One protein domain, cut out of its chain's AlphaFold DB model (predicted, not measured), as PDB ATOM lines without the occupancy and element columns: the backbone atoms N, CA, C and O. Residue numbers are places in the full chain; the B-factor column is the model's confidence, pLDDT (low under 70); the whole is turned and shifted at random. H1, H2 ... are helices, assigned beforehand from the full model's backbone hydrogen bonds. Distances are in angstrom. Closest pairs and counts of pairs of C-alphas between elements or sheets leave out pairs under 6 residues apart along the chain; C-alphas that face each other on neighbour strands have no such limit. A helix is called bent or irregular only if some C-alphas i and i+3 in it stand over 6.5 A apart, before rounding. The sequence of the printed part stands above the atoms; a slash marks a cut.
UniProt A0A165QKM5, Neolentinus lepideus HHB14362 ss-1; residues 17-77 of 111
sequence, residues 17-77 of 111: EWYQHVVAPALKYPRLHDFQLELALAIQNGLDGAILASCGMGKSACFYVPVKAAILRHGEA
ATOM      1  N   GLU A  17     -95.452  67.329 153.633       97.50
ATOM      2  CA  GLU A  17     -94.882  66.719 154.828       97.50
ATOM      3  C   GLU A  17     -93.361  66.859 154.814       97.50
ATOM      4  O   GLU A  17     -92.764  67.245 155.819       97.50
ATOM      5  N   TRP A  18     -92.726  66.648 153.660       98.06
ATOM      6  CA  TRP A  18     -91.289  66.858 153.522       98.06
ATOM      7  C   TRP A  18     -90.899  68.324 153.719       98.06
ATOM      8  O   TRP A  18     -89.954  68.619 154.455       98.06
ATOM      9  N   TYR A  19     -91.664  69.270 153.169       98.31
ATOM     10  CA  TYR A  19     -91.430  70.687 153.449       98.31
ATOM     11  C   TYR A  19     -91.569  71.025 154.938       98.31
ATOM     12  O   TYR A  19     -90.726  71.742 155.483       98.31
ATOM     13  N   GLN A  20     -92.596  70.503 155.609       97.69
ATOM     14  CA  GLN A  20     -92.842  70.800 157.021       97.69
ATOM     15  C   GLN A  20     -91.826  70.147 157.962       97.69
ATOM     16  O   GLN A  20     -91.395  70.782 158.922       97.69
ATOM     17  N   HIS A  21     -91.432  68.902 157.700       96.94
ATOM     18  CA  HIS A  21     -90.632  68.108 158.636       96.94
ATOM     19  C   HIS A  21     -89.141  68.062 158.296       96.94
ATOM     20  O   HIS A  21     -88.337  67.754 159.172       96.94
ATOM     21  N   VAL A  22     -88.756  68.402 157.063       97.50
ATOM     22  CA  VAL A  22     -87.350  68.388 156.623       97.50
ATOM     23  C   VAL A  22     -86.869  69.793 156.277       97.50
ATOM     24  O   VAL A  22     -85.874  70.262 156.835       97.50
ATOM     25  N   VAL A  23     -87.578  70.506 155.398       97.94
ATOM     26  CA  VAL A  23     -87.108  71.812 154.899       97.94
ATOM     27  C   VAL A  23     -87.239  72.907 155.962       97.94
ATOM     28  O   VAL A  23     -86.292  73.669 156.177       97.94
ATOM     29  N   ALA A  24     -88.380  72.989 156.653       97.88
ATOM     30  CA  ALA A  24     -88.624  74.034 157.648       97.88
ATOM     31  C   ALA A  24     -87.629  73.986 158.826       97.88
ATOM     32  O   ALA A  24     -87.002  75.019 159.104       97.88
ATOM     33  N   PRO A  25     -87.367  72.821 159.460       97.19
ATOM     34  CA  PRO A  25     -86.389  72.731 160.542       97.19
ATOM     35  C   PRO A  25     -84.966  73.033 160.067       97.19
ATOM     36  O   PRO A  25     -84.211  73.701 160.774       97.19
ATOM     37  N   ALA A  26     -84.617  72.647 158.833       97.12
ATOM     38  CA  ALA A  26     -83.322  72.971 158.236       97.12
ATOM     39  C   ALA A  26     -83.106  74.484 158.015       97.12
ATOM     40  O   ALA A  26     -81.970  74.915 157.817       97.12
ATOM     41  N   LEU A  27     -84.177  75.286 158.071       96.88
ATOM     42  CA  LEU A  27     -84.169  76.755 158.048       96.88
ATOM     43  C   LEU A  27     -84.482  77.385 159.413       96.88
ATOM     44  O   LEU A  27     -84.709  78.601 159.490       96.88
ATOM     45  N   LYS A  28     -84.499  76.589 160.490       96.19
ATOM     46  CA  LYS A  28     -84.854  77.018 161.853       96.19
ATOM     47  C   LYS A  28     -86.275  77.598 161.947       96.19
ATOM     48  O   LYS A  28     -86.529  78.480 162.766       96.19
ATOM     49  N   TYR A  29     -87.195  77.141 161.096       95.75
ATOM     50  CA  TYR A  29     -88.621  77.433 161.228       95.75
ATOM     51  C   TYR A  29     -89.314  76.297 161.990       95.75
ATOM     52  O   TYR A  29     -89.107  75.135 161.642       95.75
ATOM     53  N   PRO A  30     -90.162  76.604 162.989       94.81
ATOM     54  CA  PRO A  30     -90.922  75.574 163.693       94.81
ATOM     55  C   PRO A  30     -91.999  74.948 162.798       94.81
ATOM     56  O   PRO A  30     -92.310  73.771 162.938       94.81
ATOM     57  N   ARG A  31     -92.577  75.745 161.891       96.75
ATOM     58  CA  ARG A  31     -93.584  75.335 160.914       96.75
ATOM     59  C   ARG A  31     -93.699  76.389 159.813       96.75
ATOM     60  O   ARG A  31     -93.470  77.571 160.074       96.75
ATOM     61  N   LEU A  32     -94.086  75.967 158.616       97.69
ATOM     62  CA  LEU A  32     -94.464  76.850 157.512       97.69
ATOM     63  C   LEU A  32     -95.971  77.113 157.506       97.69
ATOM     64  O   LEU A  32     -96.768  76.211 157.779       97.69
ATOM     65  N   HIS A  33     -96.353  78.337 157.157       97.44
ATOM     66  CA  HIS A  33     -97.740  78.676 156.845       97.44
ATOM     67  C   HIS A  33     -98.148  78.096 155.486       97.44
ATOM     68  O   HIS A  33     -97.300  77.894 154.615       97.44
ATOM     69  N   ASP A  34     -99.449  77.888 155.273       96.94
ATOM     70  CA  ASP A  34     -99.948  77.263 154.043       96.94
ATOM     71  C   ASP A  34     -99.557  78.041 152.783       96.94
ATOM     72  O   ASP A  34     -99.050  77.441 151.843       96.94
ATOM     73  N   PHE A  35     -99.634  79.375 152.803       96.75
ATOM     74  CA  PHE A  35     -99.230  80.199 151.656       96.75
ATOM     75  C   PHE A  35     -97.728  80.085 151.318       96.75
ATOM     76  O   PHE A  35     -97.325  80.283 150.174       96.75
ATOM     77  N   GLN A  36     -96.878  79.775 152.306       97.88
ATOM     78  CA  GLN A  36     -95.442  79.559 152.089       97.88
ATOM     79  C   GLN A  36     -95.203  78.190 151.450       97.88
ATOM     80  O   GLN A  36     -94.375  78.070 150.548       97.88
ATOM     81  N   LEU A  37     -95.942  77.170 151.905       97.31
ATOM     82  CA  LEU A  37     -95.910  75.824 151.332       97.31
ATOM     83  C   LEU A  37     -96.422  75.805 149.896       97.31
ATOM     84  O   LEU A  37     -95.790  75.215 149.030       97.31
ATOM     85  N   GLU A  38     -97.561  76.445 149.649       97.25
ATOM     86  CA  GLU A  38     -98.188  76.491 148.330       97.25
ATOM     87  C   GLU A  38     -97.265  77.137 147.303       97.25
ATOM     88  O   GLU A  38     -97.054  76.563 146.236       97.25
ATOM     89  N   LEU A  39     -96.627  78.262 147.651       97.75
ATOM     90  CA  LEU A  39     -95.642  78.872 146.763       97.75
ATOM     91  C   LEU A  39     -94.429  77.963 146.544       97.75
ATOM     92  O   LEU A  39     -93.963  77.833 145.418       97.75
ATOM     93  N   ALA A  40     -93.907  77.334 147.599       97.69
ATOM     94  CA  ALA A  40     -92.740  76.468 147.467       97.69
ATOM     95  C   ALA A  40     -93.015  75.257 146.564       97.69
ATOM     96  O   ALA A  40     -92.177  74.910 145.733       97.69
ATOM     97  N   LEU A  41     -94.205  74.664 146.672       97.75
ATOM     98  CA  LEU A  41     -94.650  73.580 145.799       97.75
ATOM     99  C   LEU A  41     -94.877  74.051 144.359       97.75
ATOM    100  O   LEU A  41     -94.515  73.335 143.429       97.75
ATOM    101  N   ALA A  42     -95.426  75.252 144.162       97.75
ATOM    102  CA  ALA A  42     -95.564  75.840 142.832       97.75
ATOM    103  C   ALA A  42     -94.189  76.040 142.168       97.75
ATOM    104  O   ALA A  42     -93.962  75.533 141.070       97.75
ATOM    105  N   ILE A  43     -93.241  76.665 142.876       97.06
ATOM    106  CA  ILE A  43     -91.868  76.884 142.394       97.06
ATOM    107  C   ILE A  43     -91.169  75.552 142.101       97.06
ATOM    108  O   ILE A  43     -90.521  75.411 141.067       97.06
ATOM    109  N   GLN A  44     -91.328  74.550 142.973       96.56
ATOM    110  CA  GLN A  44     -90.788  73.205 142.749       96.56
ATOM    111  C   GLN A  44     -91.286  72.582 141.438       96.56
ATOM    112  O   GLN A  44     -90.545  71.842 140.793       96.56
ATOM    113  N   ASN A  45     -92.527  72.870 141.054       96.75
ATOM    114  CA  ASN A  45     -93.145  72.373 139.827       96.75
ATOM    115  C   ASN A  45     -92.870  73.274 138.609       96.75
ATOM    116  O   ASN A  45     -93.478  73.078 137.560       96.75
ATOM    117  N   GLY A  46     -91.964  74.252 138.735       96.88
ATOM    118  CA  GLY A  46     -91.597  75.167 137.653       96.88
ATOM    119  C   GLY A  46     -92.661  76.222 137.347       96.88
ATOM    120  O   GLY A  46     -92.707  76.720 136.226       96.88
ATOM    121  N   LEU A  47     -93.529  76.532 138.313       98.00
ATOM    122  CA  LEU A  47     -94.591  77.524 138.162       98.00
ATOM    123  C   LEU A  47     -94.193  78.867 138.780       98.00
ATOM    124  O   LEU A  47     -93.589  78.922 139.854       98.00
ATOM    125  N   ASP A  48     -94.636  79.945 138.136       96.69
ATOM    126  CA  ASP A  48     -94.572  81.295 138.686       96.69
ATOM    127  C   ASP A  48     -95.685  81.517 139.720       96.69
ATOM    128  O   ASP A  48     -96.792  80.985 139.603       96.69
ATOM    129  N   GLY A  49     -95.415  82.342 140.734       92.75
ATOM    130  CA  GLY A  49     -96.385  82.636 141.784       92.75
ATOM    131  C   GLY A  49     -96.223  84.025 142.391       92.75
ATOM    132  O   GLY A  49     -95.130  84.586 142.440       92.75
ATOM    133  N   ALA A  50     -97.333  84.567 142.888       94.69
ATOM    134  CA  ALA A  50     -97.383  85.835 143.603       94.69
ATOM    135  C   ALA A  50     -98.013  85.628 144.984       94.69
ATOM    136  O   ALA A  50     -99.020  84.936 145.120       94.69
ATOM    137  N   ILE A  51     -97.434  86.256 146.009       93.94
ATOM    138  CA  ILE A  51     -97.954  86.217 147.378       93.94
ATOM    139  C   ILE A  51     -98.398  87.610 147.800       93.94
ATOM    140  O   ILE A  51     -97.609  88.555 147.806       93.94
ATOM    141  N   LEU A  52     -99.652  87.705 148.237       94.25
ATOM    142  CA  LEU A  52    -100.195  88.873 148.912       94.25
ATOM    143  C   LEU A  52    -100.314  88.544 150.400       94.25
ATOM    144  O   LEU A  52    -101.099  87.690 150.797       94.25
ATOM    145  N   ALA A  53     -99.510  89.207 151.229       93.12
ATOM    146  CA  ALA A  53     -99.540  89.021 152.675       93.12
ATOM    147  C   ALA A  53     -99.097  90.291 153.409       93.12
ATOM    148  O   ALA A  53     -98.202  91.019 152.960       93.12
ATOM    149  N   SER A  54     -99.678  90.530 154.583       93.88
ATOM    150  CA  SER A  54     -99.379  91.687 155.431       93.88
ATOM    151  C   SER A  54     -97.934  91.688 155.937       93.88
ATOM    152  O   SER A  54     -97.222  90.673 155.927       93.88
ATOM    153  N   CYS A  55     -97.447  92.855 156.359       92.88
ATOM    154  CA  CYS A  55     -96.165  92.967 157.057       92.88
ATOM    155  C   CYS A  55     -96.151  92.066 158.304       92.88
ATOM    156  O   CYS A  55     -97.179  91.856 158.936       92.88
ATOM    157  N   GLY A  56     -94.995  91.476 158.615       91.94
ATOM    158  CA  GLY A  56     -94.846  90.568 159.761       91.94
ATOM    159  C   GLY A  56     -95.338  89.129 159.550       91.94
ATOM    160  O   GLY A  56     -94.911  88.255 160.291       91.94
ATOM    161  N   MET A  57     -96.112  88.823 158.500       94.50
ATOM    162  CA  MET A  57     -96.625  87.457 158.248       94.50
ATOM    163  C   MET A  57     -95.560  86.428 157.819       94.50
ATOM    164  O   MET A  57     -95.887  85.305 157.456       94.50
ATOM    165  N   GLY A  58     -94.277  86.794 157.807       94.31
ATOM    166  CA  GLY A  58     -93.201  85.864 157.458       94.31
ATOM    167  C   GLY A  58     -93.022  85.622 155.956       94.31
ATOM    168  O   GLY A  58     -92.531  84.566 155.570       94.31
ATOM    169  N   LYS A  59     -93.364  86.596 155.101       95.38
ATOM    170  CA  LYS A  59     -93.171  86.512 153.638       95.38
ATOM    171  C   LYS A  59     -91.756  86.110 153.217       95.38
ATOM    172  O   LYS A  59     -91.605  85.429 152.219       95.38
ATOM    173  N   SER A  60     -90.724  86.472 153.979       94.44
ATOM    174  CA  SER A  60     -89.342  86.112 153.637       94.44
ATOM    175  C   SER A  60     -89.099  84.600 153.565       94.44
ATOM    176  O   SER A  60     -88.233  84.161 152.815       94.44
ATOM    177  N   ALA A  61     -89.884  83.785 154.284       95.81
ATOM    178  CA  ALA A  61     -89.803  82.328 154.174       95.81
ATOM    179  C   ALA A  61     -90.098  81.840 152.745       95.81
ATOM    180  O   ALA A  61     -89.508  80.856 152.311       95.81
ATOM    181  N   CYS A  62     -90.937  82.566 151.996       95.88
ATOM    182  CA  CYS A  62     -91.250  82.282 150.598       95.88
ATOM    183  C   CYS A  62     -90.020  82.340 149.677       95.88
ATOM    184  O   CYS A  62     -90.066  81.778 148.591       95.88
ATOM    185  N   PHE A  63     -88.926  82.984 150.097       91.88
ATOM    186  CA  PHE A  63     -87.658  83.006 149.358       91.88
ATOM    187  C   PHE A  63     -86.738  81.860 149.798       91.88
ATOM    188  O   PHE A  63     -86.144  81.161 148.982       91.88
ATOM    189  N   TYR A  64     -86.630  81.637 151.111       95.62
ATOM    190  CA  TYR A  64     -85.673  80.685 151.685       95.62
ATOM    191  C   TYR A  64     -86.089  79.225 151.501       95.62
ATOM    192  O   TYR A  64     -85.242  78.356 151.295       95.62
ATOM    193  N   VAL A  65     -87.389  78.948 151.610       97.38
ATOM    194  CA  VAL A  65     -87.925  77.585 151.579       97.38
ATOM    195  C   VAL A  65     -87.682  76.909 150.224       97.38
ATOM    196  O   VAL A  65     -87.114  75.816 150.236       97.38
ATOM    197  N   PRO A  66     -87.996  77.533 149.069       97.06
ATOM    198  CA  PRO A  66     -87.747  76.911 147.770       97.06
ATOM    199  C   PRO A  66     -86.259  76.655 147.512       97.06
ATOM    200  O   PRO A  66     -85.890  75.564 147.085       97.06
ATOM    201  N   VAL A  67     -85.375  77.615 147.831       97.19
ATOM    202  CA  VAL A  67     -83.930  77.435 147.596       97.19
ATOM    203  C   VAL A  67     -83.343  76.349 148.497       97.19
ATOM    204  O   VAL A  67     -82.531  75.544 148.042       97.19
ATOM    205  N   LYS A  68     -83.781  76.253 149.762       98.00
ATOM    206  CA  LYS A  68     -83.329  75.181 150.656       98.00
ATOM    207  C   LYS A  68     -83.825  73.817 150.191       98.00
ATOM    208  O   LYS A  68     -83.047  72.867 150.222       98.00
ATOM    209  N   ALA A  69     -85.082  73.723 149.768       97.94
ATOM    210  CA  ALA A  69     -85.635  72.499 149.206       97.94
ATOM    211  C   ALA A  69     -84.851  72.049 147.967       97.94
ATOM    212  O   ALA A  69     -84.443  70.892 147.893       97.94
ATOM    213  N   ALA A  70     -84.554  72.971 147.049       97.50
ATOM    214  CA  ALA A  70     -83.751  72.679 145.869       97.50
ATOM    215  C   ALA A  70     -82.341  72.177 146.238       97.50
ATOM    216  O   ALA A  70     -81.923  71.144 145.727       97.50
ATOM    217  N   ILE A  71     -81.655  72.814 147.197       97.88
ATOM    218  CA  ILE A  71     -80.351  72.340 147.705       97.88
ATOM    219  C   ILE A  71     -80.459  70.930 148.299       97.88
ATOM    220  O   ILE A  71     -79.622  70.080 148.019       97.88
ATOM    221  N   LEU A  72     -81.476  70.662 149.123       97.31
ATOM    222  CA  LEU A  72     -81.650  69.349 149.753       97.31
ATOM    223  C   LEU A  72     -81.977  68.249 148.735       97.31
ATOM    224  O   LEU A  72     -81.590  67.102 148.938       97.31
ATOM    225  N   ARG A  73     -82.684  68.591 147.653       96.00
ATOM    226  CA  ARG A  73     -83.097  67.645 146.609       96.00
ATOM    227  C   ARG A  73     -82.026  67.423 145.538       96.00
ATOM    228  O   ARG A  73     -81.915  66.313 145.026       96.00
ATOM    229  N   HIS A  74     -81.273  68.461 145.184       96.50
ATOM    230  CA  HIS A  74     -80.382  68.472 144.017       96.50
ATOM    231  C   HIS A  74     -78.905  68.704 144.366       96.50
ATOM    232  O   HIS A  74     -78.057  68.679 143.481       96.50
ATOM    233  N   GLY A  75     -78.575  68.932 145.638       96.62
ATOM    234  CA  GLY A  75     -77.221  69.223 146.118       96.62
ATOM    235  C   GLY A  75     -76.846  70.705 146.037       96.62
ATOM    236  O   GLY A  75     -76.163  71.214 146.927       96.62
ATOM    237  N   GLU A  76     -77.345  71.426 145.033       95.75
ATOM    238  CA  GLU A  76     -77.093  72.855 144.845       95.75
ATOM    239  C   GLU A  76     -78.307  73.607 144.288       95.75
ATOM    240  O   GLU A  76     -79.185  73.032 143.649       95.75
ATOM    241  N   ALA A  77     -78.361  74.913 144.557       96.88
ATOM    242  CA  ALA A  77     -79.315  75.835 143.952       96.88
ATOM    243  C   ALA A  77     -78.799  77.276 144.050       96.88
ATOM    244  O   ALA A  77     -78.021  77.612 144.949       96.88
TER     245      ALA A  77
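AT A GLANCE: This is residues 17 to 77 of the 111 residues of a protein of Neolentinus lepideus HHB14362 ss-1 (UniProt A0A165QKM5). Three helices make a small cluster with their centres in a triangle: H1 packs across H3, the longest, at about a right angle, and H2 packs on H3 at a slant. A long link without a named element, residues 45 to 60, arches in a wide loop from the last residue of H2 round to the first of H3. The printed part has 61 residues with three named helices, H1, H2 and H3 in that order, and no named strand; its class is all helix. The whole is compact, with a radius of gyration of the C-alphas of 10.9 A, and it spans 33 by 26 by 18 A along its three main axes.

IN THESE COORDINATES: H1 takes residues 17 to 26 and is 13.6 A from first to last C-alpha; it begins at C-alpha 17, at (-94.882, 66.719, 154.828). H1 is neither bent nor irregular, but only just: C-alphas 21 and 24 are 6.3 A apart. H2 takes residues 34 to 44 and measures 15.1 A, with C-alpha 34 at (-99.948, 77.263, 154.043). H3 takes residues 61 to 74, 14 residues over 19.6 A, and ends at C-alpha 74, at (-80.382, 68.472, 144.017). H3 too is neither bent nor irregular, but only just: C-alphas 63 and 66 are 6.3 A apart.

HOW THE PARTS SIT: H1 touches H3, with 8 pairs of C-alphas within 8 A; the closest are those of Val 23 and Ala 69, 5.9 A apart. The lines of H1 and H3 are about perpendicular, at 80 degrees. H1 and H2 are close but not clearly touching: their closest C-alphas, those of Tyr 19 and Leu 37, are 7.1 A apart. Their lines are about perpendicular, at 86 degrees. H2 touches H3, with 12 pairs of C-alphas within 8 A; the closest are those of Ala 40 and Pro 66, 5.0 A apart. H2 and H3 run the same way at a steep tilt of 42 degrees. In H2 every O i to N i+4 pair is within hydrogen-bond range, against 4 of 6 in H1 and 8 of 10 in H3.

THE WHOLE: The two C-alphas farthest apart in the domain are those of Ser 54, in the link from H2 to H3, and Gly 75, 32.9 A apart. The link from H1 to H2 is short, with 7 residues, and that from H2 to H3 is long, with 16 residues. The printed part has no cut from residue 17 to residue 77. The mean pLDDT of the printed part is 96.4, and no printed residue is under 70.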